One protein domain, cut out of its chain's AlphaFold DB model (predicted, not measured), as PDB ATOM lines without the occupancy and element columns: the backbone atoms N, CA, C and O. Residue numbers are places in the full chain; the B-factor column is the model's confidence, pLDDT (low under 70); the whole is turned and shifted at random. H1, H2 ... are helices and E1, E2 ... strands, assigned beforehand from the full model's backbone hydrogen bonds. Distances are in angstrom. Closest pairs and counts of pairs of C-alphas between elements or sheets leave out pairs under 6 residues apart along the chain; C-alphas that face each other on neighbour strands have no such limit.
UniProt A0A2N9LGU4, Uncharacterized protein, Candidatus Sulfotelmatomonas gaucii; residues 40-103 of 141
ATOM      1  N   HIS A  40     243.336 203.192 167.094       89.31
ATOM      2  CA  HIS A  40     242.047 203.879 167.156       89.31
ATOM      3  C   HIS A  40     241.148 203.308 168.253       89.31
ATOM      4  O   HIS A  40     240.676 204.067 169.098       89.31
ATOM      5  N   ALA A  41     240.990 201.987 168.296       89.56
ATOM      6  CA  ALA A  41     240.178 201.309 169.294       89.56
ATOM      7  C   ALA A  41     240.668 201.608 170.727       89.56
ATOM      8  O   ALA A  41     239.882 202.057 171.557       89.56
ATOM      9  N   ARG A  42     241.988 201.569 170.981       91.44
ATOM     10  CA  ARG A  42     242.584 201.999 172.271       91.44
ATOM     11  C   ARG A  42     242.299 203.461 172.613       91.44
ATOM     12  O   ARG A  42     242.204 203.842 173.779       91.44
ATOM     13  N   LYS A  43     242.225 204.335 171.605       92.56
ATOM     14  CA  LYS A  43     241.886 205.750 171.810       92.56
ATOM     15  C   LYS A  43     240.414 205.902 172.194       92.56
ATOM     16  O   LYS A  43     240.116 206.764 173.021       92.56
ATOM     17  N   MET A  44     239.519 205.116 171.597       93.31
ATOM     18  CA  MET A  44     238.093 205.120 171.934       93.31
ATOM     19  C   MET A  44     237.847 204.523 173.317       93.31
ATOM     20  O   MET A  44     237.192 205.173 174.126       93.31
ATOM     21  N   GLU A  45     238.471 203.393 173.638       93.69
ATOM     22  CA  GLU A  45     238.477 202.781 174.971       93.69
ATOM     23  C   GLU A  45     238.884 203.803 176.046       93.69
ATOM     24  O   GLU A  45     238.107 204.123 176.945       93.69
ATOM     25  N   LYS A  46     240.049 204.450 175.889       93.06
ATOM     26  CA  LYS A  46     240.524 205.494 176.820       93.06
ATOM     27  C   LYS A  46     239.609 206.711 176.914       93.06
ATOM     28  O   LYS A  46     239.673 207.437 177.905       93.06
ATOM     29  N   ARG A  47     238.834 207.014 175.871       92.38
ATOM     30  CA  ARG A  47     237.851 208.105 175.903       92.38
ATOM     31  C   ARG A  47     236.604 207.678 176.662       92.38
ATOM     32  O   ARG A  47     236.153 208.445 177.504       92.38
ATOM     33  N   LEU A  48     236.098 206.477 176.400       92.56
ATOM     34  CA  LEU A  48     234.924 205.919 177.066       92.56
ATOM     35  C   LEU A  48     235.176 205.679 178.555       92.56
ATOM     36  O   LEU A  48     234.334 206.045 179.368       92.56
ATOM     37  N   ALA A  49     236.376 205.225 178.925       92.94
ATOM     38  CA  ALA A  49     236.803 205.039 180.314       92.94
ATOM     39  C   ALA A  49     236.801 206.326 181.165       92.94
ATOM     40  O   ALA A  49     236.848 206.258 182.390       92.94
ATOM     41  N   ARG A  50     236.744 207.515 180.546       93.19
ATOM     42  CA  ARG A  50     236.618 208.793 181.276       93.19
ATOM     43  C   ARG A  50     235.190 209.082 181.725       93.19
ATOM     44  O   ARG A  50     234.990 209.952 182.569       93.19
ATOM     45  N   PHE A  51     234.203 208.414 181.135       90.88
ATOM     46  CA  PHE A  51     232.802 208.581 181.488       90.88
ATOM     47  C   PHE A  51     232.396 207.515 182.501       90.88
ATOM     48  O   PHE A  51     232.833 206.369 182.430       90.88
ATOM     49  N   ARG A  52     231.544 207.889 183.461       89.94
ATOM     50  CA  ARG A  52     230.979 206.910 184.396       89.94
ATOM     51  C   ARG A  52     229.927 206.063 183.666       89.94
ATOM     52  O   ARG A  52     229.200 206.622 182.837       89.94
ATOM     53  N   PRO A  53     229.779 204.772 184.001       92.44
ATOM     54  CA  PRO A  53     228.607 204.005 183.590       92.44
ATOM     55  C   PRO A  53     227.316 204.759 183.946       92.44
ATOM     56  O   PRO A  53     227.247 205.433 184.977       92.44
ATOM     57  N   GLY A  54     226.328 204.700 183.061       89.75
ATOM     58  CA  GLY A  54     225.086 205.473 183.100       89.75
ATOM     59  C   GLY A  54     225.172 206.856 182.447       89.75
ATOM     60  O   GLY A  54     224.150 207.519 182.309       89.75
ATOM     61  N   THR A  55     226.355 207.319 182.020       90.19
ATOM     62  CA  THR A  55     226.467 208.617 181.331       90.19
ATOM     63  C   THR A  55     225.770 208.564 179.975       90.19
ATOM     64  O   THR A  55     226.034 207.656 179.190       90.19
ATOM     65  N   TYR A  56     224.942 209.567 179.685       91.44
ATOM     66  CA  TYR A  56     224.310 209.732 178.379       91.44
ATOM     67  C   TYR A  56     225.319 210.270 177.350       91.44
ATOM     68  O   TYR A  56     225.956 211.311 177.557       91.44
ATOM     69  N   LEU A  57     225.507 209.535 176.258       92.69
ATOM     70  CA  LEU A  57     226.502 209.792 175.223       92.69
ATOM     71  C   LEU A  57     225.848 209.846 173.840       92.69
ATOM     72  O   LEU A  57     224.859 209.171 173.573       92.69
ATOM     73  N   ASP A  58     226.461 210.647 172.976       92.81
ATOM     74  CA  ASP A  58     226.264 210.667 171.529       92.81
ATOM     75  C   ASP A  58     227.438 209.904 170.898       92.81
ATOM     76  O   ASP A  58     228.614 210.265 171.086       92.81
ATOM     77  N   LEU A  59     227.116 208.806 170.218       92.00
ATOM     78  CA  LEU A  59     228.064 207.943 169.533       92.00
ATOM     79  C   LEU A  59     227.874 208.082 168.026       92.00
ATOM     80  O   LEU A  59     226.814 207.768 167.493       92.00
ATOM     81  N   ALA A  60     228.944 208.473 167.338       92.75
ATOM     82  CA  ALA A  60     229.020 208.390 165.886       92.75
ATOM     83  C   ALA A  60     229.851 207.170 165.500       92.75
ATOM     84  O   ALA A  60     230.996 207.030 165.948       92.75
ATOM     85  N   PHE A  61     229.296 206.316 164.650       92.56
ATOM     86  CA  PHE A  61     229.950 205.123 164.136       92.56
ATOM     87  C   PHE A  61     230.649 205.395 162.799       92.56
ATOM     88  O   PHE A  61     230.460 206.431 162.154       92.56
ATOM     89  N   ARG A  62     231.518 204.469 162.390       89.81
ATOM     90  CA  ARG A  62     232.268 204.560 161.128       89.81
ATOM     91  C   ARG A  62     231.394 204.431 159.887       89.81
ATOM     92  O   ARG A  62     231.752 204.978 158.851       89.81
ATOM     93  N   ASP A  63     230.256 203.759 160.000       90.06
ATOM     94  CA  ASP A  63     229.249 203.636 158.942       90.06
ATOM     95  C   ASP A  63     228.402 204.910 158.768       90.06
ATOM     96  O   ASP A  63     227.399 204.887 158.061       90.06
ATOM     97  N   SER A  64     228.804 206.023 159.397       87.44
ATOM     98  CA  SER A  64     228.110 207.316 159.454       87.44
ATOM     99  C   SER A  64     226.794 207.330 160.236       87.44
ATOM    100  O   SER A  64     226.176 208.391 160.348       87.44
ATOM    101  N   SER A  65     226.395 206.209 160.840       89.31
ATOM    102  CA  SER A  65     225.251 206.190 161.745       89.31
ATOM    103  C   SER A  65     225.580 206.884 163.072       89.31
ATOM    104  O   SER A  65     226.735 206.962 163.507       89.31
ATOM    105  N   GLN A  66     224.549 207.438 163.704       90.94
ATOM    106  CA  GLN A  66     224.633 208.073 165.016       90.94
ATOM    107  C   GLN A  66     223.580 207.468 165.932       90.94
ATOM    108  O   GLN A  66     222.473 207.163 165.490       90.94
ATOM    109  N   THR A  67     223.927 207.294 167.201       90.06
ATOM    110  CA  THR A  67     223.009 206.803 168.228       90.06
ATOM    111  C   THR A  67     223.226 207.562 169.530       90.06
ATOM    112  O   THR A  67     224.333 208.020 169.833       90.06
ATOM    113  N   TYR A  68     222.160 207.660 170.313       91.69
ATOM    114  CA  TYR A  68     222.153 208.290 171.623       91.69
ATOM    115  C   TYR A  68     221.754 207.260 172.663       91.69
ATOM    116  O   TYR A  68     220.993 206.342 172.378       91.69
ATOM    117  N   GLY A  69     222.290 207.383 173.870       92.31
ATOM    118  CA  GLY A  69     222.055 206.355 174.869       92.31
ATOM    119  C   GLY A  69     222.996 206.417 176.050       92.31
ATOM    120  O   GLY A  69     223.889 207.262 176.126       92.31
ATOM    121  N   SER A  70     222.793 205.513 176.999       93.38
ATOM    122  CA  SER A  70     223.596 205.452 178.216       93.38
ATOM    123  C   SER A  70     224.725 204.435 178.097       93.38
ATOM    124  O   SER A  70     224.512 203.286 177.699       93.38
ATOM    125  N   LEU A  71     225.923 204.841 178.518       94.69
ATOM    126  CA  LEU A  71     227.082 203.960 178.611       94.69
ATOM    127  C   LEU A  71     226.861 202.877 179.674       94.69
ATOM    128  O   LEU A  71     226.513 203.189 180.807       94.69
ATOM    129  N   GLY A  72     227.095 201.618 179.330       94.00
ATOM    130  CA  GLY A  72     227.033 200.488 180.251       94.00
ATOM    131  C   GLY A  72     228.407 200.091 180.793       94.00
ATOM    132  O   GLY A  72     229.282 200.928 181.027       94.00
ATOM    133  N   ALA A  73     228.584 198.787 181.004       93.81
ATOM    134  CA  ALA A  73     229.863 198.211 181.397       93.81
ATOM    135  C   ALA A  73     230.899 198.308 180.265       93.81
ATOM    136  O   ALA A  73     230.577 198.116 179.091       93.81
ATOM    137  N   LEU A  74     232.149 198.580 180.639       94.00
ATOM    138  CA  LEU A  74     233.300 198.548 179.739       94.00
ATOM    139  C   LEU A  74     234.006 197.197 179.875       94.00
ATOM    140  O   LEU A  74     234.092 196.638 180.968       94.00
ATOM    141  N   SER A  75     234.509 196.680 178.766       92.56
ATOM    142  CA  SER A  75     235.354 195.487 178.694       92.56
ATOM    143  C   SER A  75     236.599 195.808 177.866       92.56
ATOM    144  O   SER A  75     236.709 196.907 177.317       92.56
ATOM    145  N   ASP A  76     237.530 194.863 177.765       87.56
ATOM    146  CA  ASP A  76     238.831 195.112 177.133       87.56
ATOM    147  C   ASP A  76     238.710 195.463 175.641       87.56
ATOM    148  O   ASP A  76     239.365 196.381 175.163       87.56
ATOM    149  N   ALA A  77     237.832 194.778 174.899       88.50
ATOM    150  CA  ALA A  77     237.662 194.973 173.450       88.50
ATOM    151  C   ALA A  77     236.327 195.617 173.043       88.50
ATOM    152  O   ALA A  77     236.138 195.997 171.885       88.50
ATOM    153  N   SER A  78     235.387 195.724 173.976       93.19
ATOM    154  CA  SER A  78     234.019 196.143 173.700       93.19
ATOM    155  C   SER A  78     233.416 196.889 174.880       93.19
ATOM    156  O   SER A  78     233.956 196.911 175.984       93.19
ATOM    157  N   PHE A  79     232.270 197.510 174.642       94.12
ATOM    158  CA  PHE A  79     231.495 198.183 175.668       94.12
ATOM    159  C   PHE A  79     230.012 197.899 175.474       94.12
ATOM    160  O   PHE A  79     229.546 197.640 174.362       94.12
ATOM    161  N   GLN A  80     229.268 197.966 176.569       95.62
ATOM    162  CA  GLN A  80     227.817 197.943 176.534       95.62
ATOM    163  C   GLN A  80     227.279 199.359 176.383       95.62
ATOM    164  O   GLN A  80     227.788 200.313 176.976       95.62
ATOM    165  N   PHE A  81     226.215 199.484 175.614       93.88
ATOM    166  CA  PHE A  81     225.524 200.733 175.373       93.88
ATOM    167  C   PHE A  81     224.029 200.466 175.319       93.88
ATOM    168  O   PHE A  81     223.591 199.539 174.643       93.88
ATOM    169  N   THR A  82     223.252 201.251 176.055       94.25
ATOM    170  CA  THR A  82     221.789 201.171 176.001       94.25
ATOM    171  C   THR A  82     221.298 202.278 175.098       94.25
ATOM    172  O   THR A  82     221.417 203.447 175.455       94.25
ATOM    173  N   ASP A  83     220.796 201.895 173.934       90.62
ATOM    174  CA  ASP A  83     220.237 202.809 172.943       90.62
ATOM    175  C   ASP A  83     218.961 203.463 173.492       90.62
ATOM    176  O   ASP A  83     218.092 202.778 174.031       90.62
ATOM    177  N   ALA A  84     218.866 204.784 173.384       89.00
ATOM    178  CA  ALA A  84     217.750 205.564 173.896       89.00
ATOM    179  C   ALA A  84     216.456 205.348 173.105       89.00
ATOM    180  O   ALA A  84     215.379 205.395 173.696       89.00
ATOM    181  N   ASP A  85     216.555 205.079 171.800       87.12
ATOM    182  CA  ASP A  85     215.382 204.937 170.935       87.12
ATOM    183  C   ASP A  85     214.739 203.559 171.112       87.12
ATOM    184  O   ASP A  85     213.522 203.422 171.246       87.12
ATOM    185  N   SER A  86     215.569 202.513 171.133       88.62
ATOM    186  CA  SER A  86     215.102 201.128 171.244       88.62
ATOM    187  C   SER A  86     215.044 200.603 172.681       88.62
ATOM    188  O   SER A  86     214.450 199.547 172.917       88.62
ATOM    189  N   ASN A  87     215.662 201.307 173.635       89.56
ATOM    190  CA  ASN A  87     215.868 200.874 175.022       89.56
ATOM    191  C   ASN A  87     216.498 199.471 175.129       89.56
ATOM    192  O   ASN A  87     216.219 198.695 176.046       89.56
ATOM    193  N   ARG A  88     217.326 199.102 174.142       92.44
ATOM    194  CA  ARG A  88     218.021 197.812 174.092       92.44
ATOM    195  C   ARG A  88     219.484 197.990 174.451       92.44
ATOM    196  O   ARG A  88     220.166 198.859 173.912       92.44
ATOM    197  N   VAL A  89     219.975 197.102 175.311       93.62
ATOM    198  CA  VAL A  89     221.404 196.983 175.606       93.62
ATOM    199  C   VAL A  89     222.088 196.273 174.441       93.62
ATOM    200  O   VAL A  89     221.691 195.179 174.045       93.62
ATOM    201  N   GLN A  90     223.118 196.901 173.892       93.25
ATOM    202  CA  GLN A  90     223.920 196.389 172.790       93.25
ATOM    203  C   GLN A  90     225.391 196.378 173.195       93.25
ATOM    204  O   GLN A  90     225.881 197.324 173.810       93.25
ATOM    205  N   THR A  91     226.110 195.326 172.812       94.75
ATOM    206  CA  THR A  91     227.566 195.259 172.962       94.75
ATOM    207  C   THR A  91     228.210 195.680 171.649       94.75
ATOM    208  O   THR A  91     227.902 195.111 170.601       94.75
ATOM    209  N   ARG A  92     229.090 196.682 171.690       92.00
ATOM    210  CA  ARG A  92     229.755 197.248 170.507       92.00
ATOM    211  C   ARG A  92     231.270 197.210 170.657       92.00
ATOM    212  O   ARG A  92     231.792 197.342 171.764       92.00
ATOM    213  N   SER A  93     231.969 197.020 169.540       93.44
ATOM    214  CA  SER A  93     233.430 197.097 169.494       93.44
ATOM    215  C   SER A  93     233.884 198.552 169.553       93.44
ATOM    216  O   SER A  93     233.227 199.447 169.017       93.44
ATOM    217  N   TYR A  94     235.041 198.805 170.164       92.88
ATOM    218  CA  TYR A  94     235.650 200.137 170.136       92.88
ATOM    219  C   TYR A  94     236.078 200.578 168.733       92.88
ATOM    220  O   TYR A  94     236.222 201.779 168.499       92.88
ATOM    221  N   ASP A  95     236.305 199.639 167.808       91.94
ATOM    222  CA  ASP A  95     236.761 199.977 166.457       91.94
ATOM    223  C   ASP A  95     235.642 200.554 165.574       91.94
ATOM    224  O   ASP A  95     235.897 201.418 164.736       91.94
ATOM    225  N   ASP A  96     234.393 200.167 165.838       91.06
ATOM    226  CA  ASP A  96     233.222 200.628 165.083       91.06
ATOM    227  C   ASP A  96     232.888 202.100 165.367       91.06
ATOM    228  O   ASP A  96     232.224 202.772 164.576       91.06
ATOM    229  N   VAL A  97     233.354 202.626 166.503       92.19
ATOM    230  CA  VAL A  97     233.051 203.982 166.961       92.19
ATOM    231  C   VAL A  97     234.012 204.974 166.321       92.19
ATOM    232  O   VAL A  97     235.213 204.953 166.578       92.19
ATOM    233  N   ALA A  98     233.497 205.911 165.535       92.06
ATOM    234  CA  ALA A  98     234.288 206.998 164.975       92.06
ATOM    235  C   ALA A  98     234.536 208.112 166.006       92.06
ATOM    236  O   ALA A  98     235.656 208.625 166.128       92.06
ATOM    237  N   SER A  99     233.506 208.496 166.766       90.31
ATOM    238  CA  SER A  99     233.626 209.539 167.785       90.31
ATOM    239  C   SER A  99     232.628 209.378 168.927       90.31
ATOM    240  O   SER A  99     231.529 208.872 168.735       90.31
ATOM    241  N   VAL A 100     233.027 209.855 170.106       91.38
ATOM    242  CA  VAL A 100     232.217 209.853 171.326       91.38
ATOM    243  C   VAL A 100     232.118 211.283 171.828       91.38
ATOM    244  O   VAL A 100     233.149 211.946 172.005       91.38
ATOM    245  N   LYS A 101     230.897 211.745 172.086       89.81
ATOM    246  CA  LYS A 101     230.620 213.036 172.716       89.81
ATOM    247  C   LYS A 101     229.711 212.826 173.915       89.81
ATOM    248  O   LYS A 101     228.841 211.961 173.917       89.81
ATOM    249  N   LYS A 102     229.906 213.640 174.949       87.38
ATOM    250  CA  LYS A 102     228.945 213.697 176.047       87.38
ATOM    251  C   LYS A 102     227.705 214.417 175.532       87.38
ATOM    252  O   LYS A 102     227.790 215.603 175.213       87.38
ATOM    253  N   ALA A 103     226.594 213.703 175.441       80.31
ATOM    254  CA  ALA A 103     225.324 214.323 175.124       80.31
ATOM    255  C   ALA A 103     224.856 215.107 176.358       80.31
ATOM    256  O   ALA A 103     225.009 214.660 177.498       80.31
TER     257      ALA A 103
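This is residues 40 to 103 of the 141 residues of an uncharacterized protein of Candidatus Sulfotelmatomonas gaucii (UniProt A0A2N9LGU4). A strongly twisted sheet of five strands is folded round by a bend in E2 into a half-rolled, open shape, with E4 and E3 on one side of the fold and E1 and E5 on the other. The one helix, H1, packs beside the edge strand E5. The printed part has 64 residues with one named helix and five named strands, in the order H1, E1, E2, E3, E4, E5; across the sheet the order is E4, E3, E2, E1, E5, all antiparallel. The class is mixed, helices and strands; the whole is compact, with a radius of gyration of the C-alphas of 10.2 A, and spans 27 by 25 by 19 A.

Start at the longest strand, E2, residues 66 to 74: find C-alpha 66 at (224.633, 208.073, 165.016) and go 19.6 A to C-alpha 74. Before it lies E1, residues 56 to 61, 16.0 A long. After it come E3, residues 78 to 83, 15.3 A, and E4, residues 89 to 93, 13.5 A. E5, residues 97 to 102, runs 13.9 A and ends at C-alpha 102 at (228.945, 213.697, 176.047). The helix H1, residues 40 to 48, opens the printed part at C-alpha 40 at (242.047, 203.879, 167.156) and is 12.4 A long.

Look first at Gly 69, where E2 bends by 77 degrees. E1, E2, E3 and E4 form a meander, each strand the antiparallel neighbour of the one before. In the hairpin E1 and E2, N 57 and O 69 are 2.8 A apart, within hydrogen-bond range. In the hairpin E2 and E3, N 72 and O 80 are 2.8 A apart; in the hairpin E3 and E4, N 81 and O 90 are 2.8 A apart. On the other side of E1 from E2, E5 is antiparallel to E1 at 157 degrees, with N 58 and O 101 at 2.9 A. The edge strands E4 and E5 meet only through their link. E1 and E4 are apart, and E3 and E5 are apart. H1 is on the sheet at a height of 7.2 A, over none of its strands, but only just: dropped onto the local plane, 2 of its 9 C-alphas fall on E5. The closest C-alphas of H1 and E5 are those of Met 44 and Val 97, 7.2 A apart. Every O i to N i+4 pair of H1 is within hydrogen-bond range.

The two C-alphas farthest apart are those of Arg 42 and Ser 86, 27.5 A. The printed part has no cut. The link from H1 to E1 is short, the others are tight, and there is no long link. The mean pLDDT of the printed part is 91.5, and no printed residue is under 70.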